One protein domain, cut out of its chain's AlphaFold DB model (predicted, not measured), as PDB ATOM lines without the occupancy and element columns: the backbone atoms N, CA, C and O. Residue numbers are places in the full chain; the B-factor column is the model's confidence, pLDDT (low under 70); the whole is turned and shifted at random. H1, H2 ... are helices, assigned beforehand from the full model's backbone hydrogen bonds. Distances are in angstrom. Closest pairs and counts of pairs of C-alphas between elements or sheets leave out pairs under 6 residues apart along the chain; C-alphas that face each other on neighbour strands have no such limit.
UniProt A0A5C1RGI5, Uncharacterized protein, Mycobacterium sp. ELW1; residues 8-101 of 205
ATOM      1  N   ALA A   8     -40.804  68.348 -79.846       88.19
ATOM      2  CA  ALA A   8     -41.873  69.037 -79.138       88.19
ATOM      3  C   ALA A   8     -42.690  68.040 -78.311       88.19
ATOM      4  O   ALA A   8     -42.931  68.304 -77.137       88.19
ATOM      5  N   ASP A   9     -42.980  66.865 -78.877       91.62
ATOM      6  CA  ASP A   9     -43.705  65.793 -78.184       91.62
ATOM      7  C   ASP A   9     -42.923  65.311 -76.959       91.62
ATOM      8  O   ASP A   9     -43.460  65.262 -75.856       91.62
ATOM      9  N   CYS A  10     -41.612  65.082 -77.107       90.31
ATOM     10  CA  CYS A  10     -40.755  64.737 -75.971       90.31
ATOM     11  C   CYS A  10     -40.752  65.825 -74.882       90.31
ATOM     12  O   CYS A  10     -40.757  65.509 -73.695       90.31
ATOM     13  N   ALA A  11     -40.705  67.107 -75.263       88.88
ATOM     14  CA  ALA A  11     -40.667  68.213 -74.305       88.88
ATOM     15  C   ALA A  11     -42.003  68.388 -73.566       88.88
ATOM     16  O   ALA A  11     -41.994  68.653 -72.363       88.88
ATOM     17  N   ALA A  12     -43.123  68.220 -74.273       91.62
ATOM     18  CA  ALA A  12     -44.461  68.251 -73.696       91.62
ATOM     19  C   ALA A  12     -44.654  67.094 -72.712       91.62
ATOM     20  O   ALA A  12     -45.045  67.332 -71.575       91.62
ATOM     21  N   PHE A  13     -44.269  65.877 -73.104       92.38
ATOM     22  CA  PHE A  13     -44.346  64.701 -72.240       92.38
ATOM     23  C   PHE A  13     -43.523  64.861 -70.955       92.38
ATOM     24  O   PHE A  13     -44.010  64.589 -69.862       92.38
ATOM     25  N   VAL A  14     -42.282  65.355 -71.056       92.12
ATOM     26  CA  VAL A  14     -41.458  65.620 -69.864       92.12
ATOM     27  C   VAL A  14     -42.155  66.615 -68.940       92.12
ATOM     28  O   VAL A  14     -42.222  66.365 -67.740       92.12
ATOM     29  N   PHE A  15     -42.702  67.710 -69.474       93.50
ATOM     30  CA  PHE A  15     -43.419  68.693 -68.663       93.50
ATOM     31  C   PHE A  15     -44.679  68.105 -68.019       93.50
ATOM     32  O   PHE A  15     -44.889  68.309 -66.831       93.50
ATOM     33  N   GLU A  16     -45.479  67.343 -68.761       96.12
ATOM     34  CA  GLU A  16     -46.691  66.699 -68.246       96.12
ATOM     35  C   GLU A  16     -46.386  65.786 -67.050       96.12
ATOM     36  O   GLU A  16     -47.089  65.818 -66.044       96.12
ATOM     37  N   VAL A  17     -45.293  65.023 -67.124       96.19
ATOM     38  CA  VAL A  17     -44.903  64.075 -66.070       96.19
ATOM     39  C   VAL A  17     -44.246  64.759 -64.864       96.19
ATOM     40  O   VAL A  17     -44.345  64.263 -63.744       96.19
ATOM     41  N   THR A  18     -43.539  65.872 -65.066       94.38
ATOM     42  CA  THR A  18     -42.628  66.434 -64.044       94.38
ATOM     43  C   THR A  18     -42.968  67.855 -63.589       94.38
ATOM     44  O   THR A  18     -42.389  68.335 -62.613       94.38
ATOM     45  N   GLY A  19     -43.829  68.567 -64.314       94.25
ATOM     46  CA  GLY A  19     -44.117  69.992 -64.127       94.25
ATOM     47  C   GLY A  19     -42.976  70.945 -64.507       94.25
ATOM     48  O   GLY A  19     -43.059  72.133 -64.204       94.25
ATOM     49  N   HIS A  20     -41.900  70.463 -65.139       88.31
ATOM     50  CA  HIS A  20     -40.692  71.253 -65.391       88.31
ATOM     51  C   HIS A  20     -40.253  71.194 -66.864       88.31
ATOM     52  O   HIS A  20     -40.365  70.174 -67.544       88.31
ATOM     53  N   HIS A  21     -39.706  72.304 -67.366       84.12
ATOM     54  CA  HIS A  21     -39.114  72.374 -68.703       84.12
ATOM     55  C   HIS A  21     -37.593  72.207 -68.633       84.12
ATOM     56  O   HIS A  21     -36.891  73.060 -68.090       84.12
ATOM     57  N   TRP A  22     -37.057  71.154 -69.257       80.00
ATOM     58  CA  TRP A  22     -35.607  70.973 -69.372       80.00
ATOM     59  C   TRP A  22     -35.052  71.696 -70.590       80.00
ATOM     60  O   TRP A  22     -35.479  71.491 -71.730       80.00
ATOM     61  N   ARG A  23     -34.030  72.517 -70.351       72.69
ATOM     62  CA  ARG A  23     -33.257  73.153 -71.419       72.69
ATOM     63  C   ARG A  23     -32.322  72.133 -72.078       72.69
ATOM     64  O   ARG A  23     -31.900  71.150 -71.470       72.69
ATOM     65  N   LYS A  24     -31.985  72.368 -73.351       69.19
ATOM     66  CA  LYS A  24     -31.044  71.517 -74.099       69.19
ATOM     67  C   LYS A  24     -29.655  71.614 -73.468       69.19
ATOM     68  O   LYS A  24     -29.168  72.724 -73.294       69.19
ATOM     69  N   SER A  25     -29.012  70.464 -73.261       70.19
ATOM     70  CA  SER A  25     -27.656  70.335 -72.707       70.19
ATOM     71  C   SER A  25     -27.531  70.895 -71.285       70.19
ATOM     72  O   SER A  25     -27.415  72.101 -71.089       70.19
ATOM     73  N   ALA A  26     -27.478  70.004 -70.293       71.06
ATOM     74  CA  ALA A  26     -27.296  70.390 -68.892       71.06
ATOM     75  C   ALA A  26     -25.897  70.965 -68.594       71.06
ATOM     76  O   ALA A  26     -25.721  71.671 -67.609       71.06
ATOM     77  N   CYS A  27     -24.893  70.693 -69.439       85.12
ATOM     78  CA  CYS A  27     -23.535  71.166 -69.185       85.12
ATOM     79  C   CYS A  27     -23.433  72.693 -69.328       85.12
ATOM     80  O   CYS A  27     -23.984  73.296 -70.256       85.12
ATOM     81  N   THR A  28     -22.668  73.307 -68.430       87.31
ATOM     82  CA  THR A  28     -22.420  74.751 -68.392       87.31
ATOM     83  C   THR A  28     -21.602  75.239 -69.583       87.31
ATOM     84  O   THR A  28     -21.965  76.224 -70.197       87.31
ATOM     85  N   TYR A  29     -20.566  74.504 -69.980       91.56
ATOM     86  CA  TYR A  29     -19.618  74.872 -71.041       91.56
ATOM     87  C   TYR A  29     -19.752  73.965 -72.278       91.56
ATOM     88  O   TYR A  29     -18.768  73.514 -72.858       91.56
ATOM     89  N   CYS A  30     -20.983  73.607 -72.658       90.81
ATOM     90  CA  CYS A  30     -21.218  72.652 -73.743       90.81
ATOM     91  C   CYS A  30     -20.949  73.266 -75.131       90.81
ATOM     92  O   CYS A  30     -21.761  74.082 -75.575       90.81
ATOM     93  N   PRO A  31     -19.938  72.816 -75.901       90.38
ATOM     94  CA  PRO A  31     -19.724  73.333 -77.256       90.38
ATOM     95  C   PRO A  31     -20.894  73.000 -78.201       90.38
ATOM     96  O   PRO A  31     -21.218  73.762 -79.107       90.38
ATOM     97  N   PHE A  32     -21.616  71.901 -77.956       89.12
ATOM     98  CA  PHE A  32     -22.803  71.534 -78.739       89.12
ATOM     99  C   PHE A  32     -24.030  72.407 -78.443       89.12
ATOM    100  O   PHE A  32     -24.953  72.461 -79.255       89.12
ATOM    101  N   ALA A  33     -24.077  73.073 -77.283       89.88
ATOM    102  CA  ALA A  33     -25.099  74.086 -77.023       89.88
ATOM    103  C   ALA A  33     -24.813  75.372 -77.813       89.88
ATOM    104  O   ALA A  33     -25.747  76.071 -78.179       89.88
ATOM    105  N   LEU A  34     -23.547  75.628 -78.150       91.62
ATOM    106  CA  LEU A  34     -23.076  76.824 -78.848       91.62
ATOM    107  C   LEU A  34     -22.944  76.633 -80.370       91.62
ATOM    108  O   LEU A  34     -22.436  77.506 -81.066       91.62
ATOM    109  N   SER A  35     -23.404  75.503 -80.917       90.50
ATOM    110  CA  SER A  35     -23.218  75.160 -82.336       90.50
ATOM    111  C   SER A  35     -24.219  75.827 -83.292       90.50
ATOM    112  O   SER A  35     -24.188  75.559 -84.491       90.50
ATOM    113  N   SER A  36     -25.161  76.625 -82.786       91.00
ATOM    114  CA  SER A  36     -26.142  77.366 -83.590       91.00
ATOM    115  C   SER A  36     -26.519  78.682 -82.915       91.00
ATOM    116  O   SER A  36     -26.448  78.786 -81.692       91.00
ATOM    117  N   ALA A  37     -26.993  79.663 -83.689       91.44
ATOM    118  CA  ALA A  37     -27.369  80.982 -83.166       91.44
ATOM    119  C   ALA A  37     -28.421  80.907 -82.042       91.44
ATOM    120  O   ALA A  37     -28.246  81.502 -80.983       91.44
ATOM    121  N   ARG A  38     -29.473  80.091 -82.217       91.12
ATOM    122  CA  ARG A  38     -30.480  79.843 -81.168       91.12
ATOM    123  C   ARG A  38     -29.865  79.203 -79.917       91.12
ATOM    124  O   ARG A  38     -30.298  79.485 -78.805       91.12
ATOM    125  N   GLY A  39     -28.895  78.308 -80.098       91.50
ATOM    126  CA  GLY A  39     -28.196  77.661 -78.993       91.50
ATOM    127  C   GLY A  39     -27.324  78.635 -78.196       91.50
ATOM    128  O   GLY A  39     -27.372  78.628 -76.965       91.50
ATOM    129  N   VAL A  40     -26.614  79.528 -78.894       93.50
ATOM    130  CA  VAL A  40     -25.866  80.639 -78.288       93.50
ATOM    131  C   VAL A  40     -26.809  81.529 -77.483       93.50
ATOM    132  O   VAL A  40     -26.598  81.682 -76.284       93.50
ATOM    133  N   GLN A  41     -27.902  82.012 -78.081       94.12
ATOM    134  CA  GLN A  41     -28.881  82.864 -77.391       94.12
ATOM    135  C   GLN A  41     -29.426  82.211 -76.109       94.12
ATOM    136  O   GLN A  41     -29.367  82.806 -75.038       94.12
ATOM    137  N   SER A  42     -29.872  80.953 -76.188       92.31
ATOM    138  CA  SER A  42     -30.388  80.228 -75.018       92.31
ATOM    139  C   SER A  42     -29.325  80.005 -73.934       92.31
ATOM    140  O   SER A  42     -29.645  79.931 -72.746       92.31
ATOM    141  N   THR A  43     -28.053  79.892 -74.323       94.25
ATOM    142  CA  THR A  43     -26.934  79.779 -73.381       94.25
ATOM    143  C   THR A  43     -26.652  81.115 -72.696       94.25
ATOM    144  O   THR A  43     -26.475  81.141 -71.483       94.25
ATOM    145  N   LEU A  44     -26.698  82.230 -73.428       96.00
ATOM    146  CA  LEU A  44     -26.540  83.569 -72.852       96.00
ATOM    147  C   LEU A  44     -27.675  83.908 -71.874       96.00
ATOM    148  O   LEU A  44     -27.404  84.417 -70.793       96.00
ATOM    149  N   GLU A  45     -28.920  83.532 -72.179       94.88
ATOM    150  CA  GLU A  45     -30.050  83.656 -71.241       94.88
ATOM    151  C   GLU A  45     -29.830  82.858 -69.947       94.88
ATOM    152  O   GLU A  45     -30.258  83.276 -68.872       94.88
ATOM    153  N   ARG A  46     -29.167  81.695 -70.024       93.56
ATOM    154  CA  ARG A  46     -28.788  80.931 -68.825       93.56
ATOM    155  C   ARG A  46     -27.706  81.645 -68.035       93.56
ATOM    156  O   ARG A  46     -27.807  81.687 -66.822       93.56
ATOM    157  N   TYR A  47     -26.695  82.191 -68.699       96.88
ATOM    158  CA  TYR A  47     -25.631  82.917 -68.011       96.88
ATOM    159  C   TYR A  47     -26.125  84.220 -67.388       96.88
ATOM    160  O   TYR A  47     -25.646  84.580 -66.325       96.88
ATOM    161  N   ALA A  48     -27.113  84.885 -67.989       97.12
ATOM    162  CA  ALA A  48     -27.778  86.024 -67.364       97.12
ATOM    163  C   ALA A  48     -28.505  85.624 -66.066       97.12
ATOM    164  O   ALA A  48     -28.515  86.386 -65.108       97.12
ATOM    165  N   ALA A  49     -29.097  84.424 -66.025       95.50
ATOM    166  CA  ALA A  49     -29.760  83.896 -64.831       95.50
ATOM    167  C   ALA A  49     -28.784  83.279 -63.807       95.50
ATOM    168  O   ALA A  49     -29.088  83.240 -62.618       95.50
ATOM    169  N   GLU A  50     -27.634  82.776 -64.259       96.12
ATOM    170  CA  GLU A  50     -26.609  82.129 -63.436       96.12
ATOM    171  C   GLU A  50     -25.196  82.604 -63.846       96.12
ATOM    172  O   GLU A  50     -24.455  81.893 -64.541       96.12
ATOM    173  N   PRO A  51     -24.788  83.815 -63.423       98.19
ATOM    174  CA  PRO A  51     -23.556  84.449 -63.898       98.19
ATOM    175  C   PRO A  51     -22.277  83.658 -63.606       98.19
ATOM    176  O   PRO A  51     -21.390  83.542 -64.458       98.19
ATOM    177  N   ALA A  52     -22.208  83.016 -62.436       97.69
ATOM    178  CA  ALA A  52     -21.083  82.171 -62.039       97.69
ATOM    179  C   ALA A  52     -20.848  80.981 -62.992       97.69
ATOM    180  O   ALA A  52     -19.705  80.532 -63.152       97.69
ATOM    181  N   ALA A  53     -21.910  80.484 -63.634       96.38
ATOM    182  CA  ALA A  53     -21.847  79.415 -64.620       96.38
ATOM    183  C   ALA A  53     -21.248  79.924 -65.941       96.38
ATOM    184  O   ALA A  53     -20.346  79.291 -66.497       96.38
ATOM    185  N   GLY A  54     -21.665  81.109 -66.396       97.62
ATOM    186  CA  GLY A  54     -21.038  81.783 -67.537       97.62
ATOM    187  C   GLY A  54     -19.548  82.022 -67.309       97.62
ATOM    188  O   GLY A  54     -18.727  81.689 -68.164       97.62
ATOM    189  N   ALA A  55     -19.182  82.490 -66.115       98.44
ATOM    190  CA  ALA A  55     -17.793  82.735 -65.747       98.44
ATOM    191  C   ALA A  55     -16.941  81.459 -65.763       98.44
ATOM    192  O   ALA A  55     -15.804  81.477 -66.231       98.44
ATOM    193  N   LEU A  56     -17.497  80.331 -65.304       97.75
ATOM    194  CA  LEU A  56     -16.831  79.032 -65.405       97.75
ATOM    195  C   LEU A  56     -16.600  78.630 -66.868       97.75
ATOM    196  O   LEU A  56     -15.529  78.125 -67.202       97.75
ATOM    197  N   ALA A  57     -17.576  78.858 -67.749       97.56
ATOM    198  CA  ALA A  57     -17.415  78.554 -69.167       97.56
ATOM    199  C   ALA A  57     -16.336  79.421 -69.834       97.56
ATOM    200  O   ALA A  57     -15.522  78.890 -70.591       97.56
ATOM    201  N   LEU A  58     -16.281  80.718 -69.509       97.94
ATOM    202  CA  LEU A  58     -15.216  81.611 -69.973       97.94
ATOM    203  C   LEU A  58     -13.842  81.188 -69.448       97.94
ATOM    204  O   LEU A  58     -12.884  81.170 -70.216       97.94
ATOM    205  N   PHE A  59     -13.750  80.773 -68.183       98.00
ATOM    206  CA  PHE A  59     -12.512  80.263 -67.592       98.00
ATOM    207  C   PHE A  59     -12.005  79.007 -68.310       98.00
ATOM    208  O   PHE A  59     -10.835  78.933 -68.684       98.00
ATOM    209  N   VAL A  60     -12.893  78.045 -68.585       97.25
ATOM    210  CA  VAL A  60     -12.551  76.836 -69.350       97.25
ATOM    211  C   VAL A  60     -12.079  77.185 -70.764       97.25
ATOM    212  O   VAL A  60     -11.073  76.639 -71.221       97.25
ATOM    213  N   GLU A  61     -12.770  78.097 -71.458       97.44
ATOM    214  CA  GLU A  61     -12.348  78.551 -72.787       97.44
ATOM    215  C   GLU A  61     -10.998  79.278 -72.741       97.44
ATOM    216  O   GLU A  61     -10.147  79.020 -73.588       97.44
ATOM    217  N   HIS A  62     -10.773  80.148 -71.754       97.25
ATOM    218  CA  HIS A  62      -9.517  80.878 -71.579       97.25
ATOM    219  C   HIS A  62      -8.333  79.921 -71.386       97.25
ATOM    220  O   HIS A  62      -7.367  79.987 -72.143       97.25
ATOM    221  N   VAL A  63      -8.441  78.966 -70.455       97.44
ATOM    222  CA  VAL A  63      -7.395  77.958 -70.212       97.44
ATOM    223  C   VAL A  63      -7.119  77.126 -71.470       97.44
ATOM    224  O   VAL A  63      -5.963  76.862 -71.810       97.44
ATOM    225  N   ALA A  64      -8.168  76.724 -72.195       96.06
ATOM    226  CA  ALA A  64      -8.019  75.988 -73.447       96.06
ATOM    227  C   ALA A  64      -7.315  76.822 -74.529       96.06
ATOM    228  O   ALA A  64      -6.418  76.304 -75.202       96.06
ATOM    229  N   ALA A  65      -7.680  78.101 -74.652       95.88
ATOM    230  CA  ALA A  65      -7.095  79.037 -75.597       95.88
ATOM    231  C   ALA A  65      -5.610  79.278 -75.302       95.88
ATOM    232  O   ALA A  65      -4.813  79.213 -76.234       95.88
ATOM    233  N   CYS A  66      -5.197  79.441 -74.037       96.69
ATOM    234  CA  CYS A  66      -3.779  79.580 -73.680       96.69
ATOM    235  C   CYS A  66      -2.928  78.454 -74.288       96.69
ATOM    236  O   CYS A  66      -1.916  78.721 -74.937       96.69
ATOM    237  N   ILE A  67      -3.385  77.202 -74.160       95.69
ATOM    238  CA  ILE A  67      -2.677  76.006 -74.649       95.69
ATOM    239  C   ILE A  67      -2.848  75.780 -76.164       95.69
ATOM    240  O   ILE A  67      -2.028  75.111 -76.795       95.69
ATOM    241  N   ASN A  68      -3.915  76.289 -76.775       93.31
ATOM    242  CA  ASN A  68      -4.147  76.214 -78.216       93.31
ATOM    243  C   ASN A  68      -5.042  77.375 -78.654       93.31
ATOM    244  O   ASN A  68      -6.246  77.328 -78.417       93.31
ATOM    245  N   GLU A  69      -4.483  78.349 -79.378       89.94
ATOM    246  CA  GLU A  69      -5.198  79.559 -79.826       89.94
ATOM    247  C   GLU A  69      -6.475  79.277 -80.643       89.94
ATOM    248  O   GLU A  69      -7.364  80.119 -80.735       89.94
ATOM    249  N   HIS A  70      -6.603  78.077 -81.219       87.44
ATOM    250  CA  HIS A  70      -7.784  77.668 -81.983       87.44
ATOM    251  C   HIS A  70      -8.789  76.823 -81.184       87.44
ATOM    252  O   HIS A  70      -9.773  76.355 -81.754       87.44
ATOM    253  N   GLN A  71      -8.536  76.538 -79.904       90.25
ATOM    254  CA  GLN A  71      -9.423  75.724 -79.073       90.25
ATOM    255  C   GLN A  71     -10.427  76.613 -78.337       90.25
ATOM    256  O   GLN A  71     -10.236  76.938 -77.169       90.25
ATOM    257  N   THR A  72     -11.519  76.961 -79.011       91.88
ATOM    258  CA  THR A  72     -12.635  77.702 -78.412       91.88
ATOM    259  C   THR A  72     -13.845  76.790 -78.182       91.88
ATOM    260  O   THR A  72     -13.888  75.651 -78.663       91.88
ATOM    261  N   LEU A  73     -14.825  77.248 -77.394       93.38
ATOM    262  CA  LEU A  73     -16.090  76.525 -77.189       93.38
ATOM    263  C   LEU A  73     -17.050  76.682 -78.375       93.38
ATOM    264  O   LEU A  73     -18.012  75.926 -78.515       93.38
ATOM    265  N   ARG A  74     -16.780  77.663 -79.234       90.81
ATOM    266  CA  ARG A  74     -17.507  77.947 -80.466       90.81
ATOM    267  C   ARG A  74     -16.831  77.277 -81.662       90.81
ATOM    268  O   ARG A  74     -15.624  77.085 -81.690       90.81
ATOM    269  N   SER A  75     -17.600  76.988 -82.709       85.94
ATOM    270  CA  SER A  75     -17.019  76.600 -84.006       85.94
ATOM    271  C   SER A  75     -16.350  77.778 -84.727       85.94
ATOM    272  O   SER A  75     -15.483  77.566 -85.572       85.94
ATOM    273  N   SER A  76     -16.752  79.009 -84.403       85.56
ATOM    274  CA  SER A  76     -16.152  80.249 -84.895       85.56
ATOM    275  C   SER A  76     -16.200  81.347 -83.830       85.56
ATOM    276  O   SER A  76     -17.234  81.556 -83.190       85.56
ATOM    277  N   GLY A  77     -15.092  82.072 -83.656       89.12
ATOM    278  CA  GLY A  77     -14.956  83.099 -82.616       89.12
ATOM    279  C   GLY A  77     -14.837  82.519 -81.201       89.12
ATOM    280  O   GLY A  77     -14.577  81.322 -81.035       89.12
ATOM    281  N   ARG A  78     -15.016  83.377 -80.192       93.44
ATOM    282  CA  ARG A  78     -14.975  83.021 -78.769       93.44
ATOM    283  C   ARG A  78     -16.335  83.206 -78.114       93.44
ATOM    284  O   ARG A  78     -17.086  84.101 -78.490       93.44
ATOM    285  N   LEU A  79     -16.619  82.403 -77.090       95.75
ATOM    286  CA  LEU A  79     -17.776  82.636 -76.224       95.75
ATOM    287  C   LEU A  79     -17.645  83.974 -75.482       95.75
ATOM    288  O   LEU A  79     -18.646  84.646 -75.251       95.75
ATOM    289  N   TYR A  80     -16.413  84.368 -75.144       96.00
ATOM    290  CA  TYR A  80     -16.125  85.670 -74.539       96.00
ATOM    291  C   TYR A  80     -16.736  86.834 -75.335       96.00
ATOM    292  O   TYR A  80     -17.407  87.685 -74.755       96.00
ATOM    293  N   ASP A  81     -16.577  86.829 -76.660       95.44
ATOM    294  CA  ASP A  81     -17.074  87.902 -77.526       95.44
ATOM    295  C   ASP A  81     -18.609  87.974 -77.508       95.44
ATOM    296  O   ASP A  81     -19.176  89.064 -77.463       95.44
ATOM    297  N   ASP A  82     -19.288  86.821 -77.474       96.62
ATOM    298  CA  ASP A  82     -20.750  86.758 -77.363       96.62
ATOM    299  C   ASP A  82     -21.247  87.314 -76.015       96.62
ATOM    300  O   ASP A  82     -22.250  88.026 -75.969       96.62
ATOM    301  N   VAL A  83     -20.548  87.009 -74.912       97.88
ATOM    302  CA  VAL A  83     -20.883  87.504 -73.563       97.88
ATOM    303  C   VAL A  83     -20.696  89.021 -73.474       97.88
ATOM    304  O   VAL A  83     -21.563  89.710 -72.933       97.88
ATOM    305  N   VAL A  84     -19.605  89.546 -74.043       97.88
ATOM    306  CA  VAL A  84     -19.356  90.993 -74.138       97.88
ATOM    307  C   VAL A  84     -20.436  91.670 -74.979       97.88
ATOM    308  O   VAL A  84     -21.028  92.650 -74.533       97.88
ATOM    309  N   ALA A  85     -20.739  91.131 -76.164       97.62
ATOM    310  CA  ALA A  85     -21.751  91.691 -77.058       97.62
ATOM    311  C   ALA A  85     -23.161  91.691 -76.439       97.62
ATOM    312  O   ALA A  85     -23.956  92.585 -76.723       97.62
ATOM    313  N   ALA A  86     -23.465  90.717 -75.577       97.94
ATOM    314  CA  ALA A  86     -24.724  90.636 -74.842       97.94
ATOM    315  C   ALA A  86     -24.772  91.504 -73.570       97.94
ATOM    316  O   ALA A  86     -25.811  91.551 -72.915       97.94
ATOM    317  N   GLY A  87     -23.677  92.181 -73.205       98.31
ATOM    318  CA  GLY A  87     -23.634  93.078 -72.048       98.31
ATOM    319  C   GLY A  87     -23.750  92.371 -70.694       98.31
ATOM    320  O   GLY A  87     -24.209  92.980 -69.731       98.31
ATOM    321  N   LEU A  88     -23.355  91.097 -70.596       98.56
ATOM    322  CA  LEU A  88     -23.450  90.318 -69.355       98.56
ATOM    323  C   LEU A  88     -22.284  90.644 -68.405       98.56
ATOM    324  O   LEU A  88     -21.386  89.830 -68.193       98.56
ATOM    325  N   THR A  89     -22.277  91.853 -67.844       98.56
ATOM    326  CA  THR A  89     -21.164  92.373 -67.029       98.56
ATOM    327  C   THR A  89     -20.879  91.535 -65.784       98.56
ATOM    328  O   THR A  89     -19.719  91.269 -65.499       98.56
ATOM    329  N   GLU A  90     -21.906  91.023 -65.106       98.62
ATOM    330  CA  GLU A  90     -21.736  90.179 -63.912       98.62
ATOM    331  C   GLU A  90     -20.990  88.868 -64.226       98.62
ATOM    332  O   GLU A  90     -20.147  88.413 -63.454       98.62
ATOM    333  N   VAL A  91     -21.215  88.290 -65.415       98.75
ATOM    334  CA  VAL A  91     -20.455  87.125 -65.899       98.75
ATOM    335  C   VAL A  91     -18.976  87.480 -66.066       98.75
ATOM    336  O   VAL A  91     -18.107  86.689 -65.695       98.75
ATOM    337  N   LEU A  92     -18.687  88.655 -66.631       98.69
ATOM    338  CA  LEU A  92     -17.322  89.133 -66.862       98.69
ATOM    339  C   LEU A  92     -16.602  89.442 -65.546       98.69
ATOM    340  O   LEU A  92     -15.430  89.097 -65.407       98.69
ATOM    341  N   ASP A  93     -17.297  90.022 -64.568       98.69
ATOM    342  CA  ASP A  93     -16.743  90.297 -63.242       98.69
ATOM    343  C   ASP A  93     -16.409  89.005 -62.495       98.69
ATOM    344  O   ASP A  93     -15.294  88.856 -61.997       98.69
ATOM    345  N   HIS A  94     -17.313  88.019 -62.500       98.69
ATOM    346  CA  HIS A  94     -17.014  86.698 -61.945       98.69
ATOM    347  C   HIS A  94     -15.877  85.990 -62.684       98.69
ATOM    348  O   HIS A  94     -15.090  85.276 -62.064       98.69
ATOM    349  N   PHE A  95     -15.788  86.141 -64.007       98.62
ATOM    350  CA  PHE A  95     -14.694  85.562 -64.784       98.62
ATOM    351  C   PHE A  95     -13.351  86.191 -64.408       98.62
ATOM    352  O   PHE A  95     -12.398  85.455 -64.164       98.62
ATOM    353  N   ARG A  96     -13.287  87.521 -64.298       98.06
ATOM    354  CA  ARG A  96     -12.090  88.235 -63.848       98.06
ATOM    355  C   ARG A  96     -11.698  87.836 -62.429       98.06
ATOM    356  O   ARG A  96     -10.555  87.454 -62.233       98.06
ATOM    357  N   GLY A  97     -12.649  87.783 -61.495       98.06
ATOM    358  CA  GLY A  97     -12.381  87.302 -60.136       98.06
ATOM    359  C   GLY A  97     -11.793  85.886 -60.115       98.06
ATOM    360  O   GLY A  97     -10.833  85.625 -59.405       98.06
ATOM    361  N   ARG A  98     -12.281  84.976 -60.975       97.62
ATOM    362  CA  ARG A  98     -11.695  83.628 -61.114       97.62
ATOM    363  C   ARG A  98     -10.257  83.630 -61.634       97.62
ATOM    364  O   ARG A  98      -9.534  82.687 -61.330       97.62
ATOM    365  N   LEU A  99      -9.881  84.593 -62.475       97.31
ATOM    366  CA  LEU A  99      -8.493  84.748 -62.909       97.31
ATOM    367  C   LEU A  99      -7.658  85.310 -61.758       97.31
ATOM    368  O   LEU A  99      -6.667  84.689 -61.398       97.31
ATOM    369  N   ASP A 100      -8.102  86.398 -61.132       96.62
ATOM    370  CA  ASP A 100      -7.389  87.063 -60.034       96.62
ATOM    371  C   ASP A 100      -7.127  86.113 -58.846       96.62
ATOM    372  O   ASP A 100      -6.044  86.125 -58.261       96.62
ATOM    373  N   ASP A 101      -8.092  85.242 -58.528       96.75
ATOM    374  CA  ASP A 101      -7.992  84.250 -57.450       96.75
ATOM    375  C   ASP A 101      -7.121  83.032 -57.817       96.75
ATOM    376  O   ASP A 101      -6.743  82.240 -56.945       96.75
TER     377      ASP A 101
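Overview. This is residues 8 to 101 of the 205 residues of an uncharacterized protein of Mycobacterium sp. ELW1 (UniProt A0A5C1RGI5). Four helices make a body in which H3 and H5 pack across each other, H2 makes a corner with the start of H3, and the short H4 lies close to H2, H3 and H5. A fifth helix, H1, is set off from this body at the far end of a long link and touches no other helix. The printed part has 94 residues with five named helices, H1 to H5 in chain order, and no named strand; the class is all helix. It is only just compact, close to loose, with a radius of gyration of the C-alphas of 14.6 A, and its elongated outline spans 44 by 25 by 21 A.

Arrangement. H3, residues 51 to 67, is the hub, touching three helices. It touches H5, residues 89 to 100, at a steep tilt of 50 degrees, the same way; their closest C-alphas, Ala 55 and Phe 95, are 4.3 A apart. H2, residues 37 to 49, touches H3 only at the corner, closest at C-alphas 47 and 54, 4.8 A apart. With residues 58 to 61 alone, H3 only just touches H4, residues 79 to 85, with 3 pairs of C-alphas within 8 A, the closest Leu 58 and Tyr 80 at 6.2 A. H1, residues 8 to 18, is apart from the other four. Every O i to N i+4 pair is within hydrogen-bond range in H1, H2, H4 and H5; in H3, 12 of 13 are.

Along the chain. H3 measures 25.0 A from C-alpha 51 at (-23.556, 84.449, -63.898) to C-alpha 67. H2 measures 18.7 A, H5 16.3 A, H1 15.3 A and H4 9.9 A. H1 begins at C-alpha 8, (-41.873, 69.037, -79.138).

Size, cuts and confidence. The C-alphas farthest apart, Asp 9 and Asp 100, are 45.8 A apart. The printed part has no cut. The links H1 to H2 and H3 to H4 are long. Mean pLDDT of the printed part is 93.1; residue 24 is under 70.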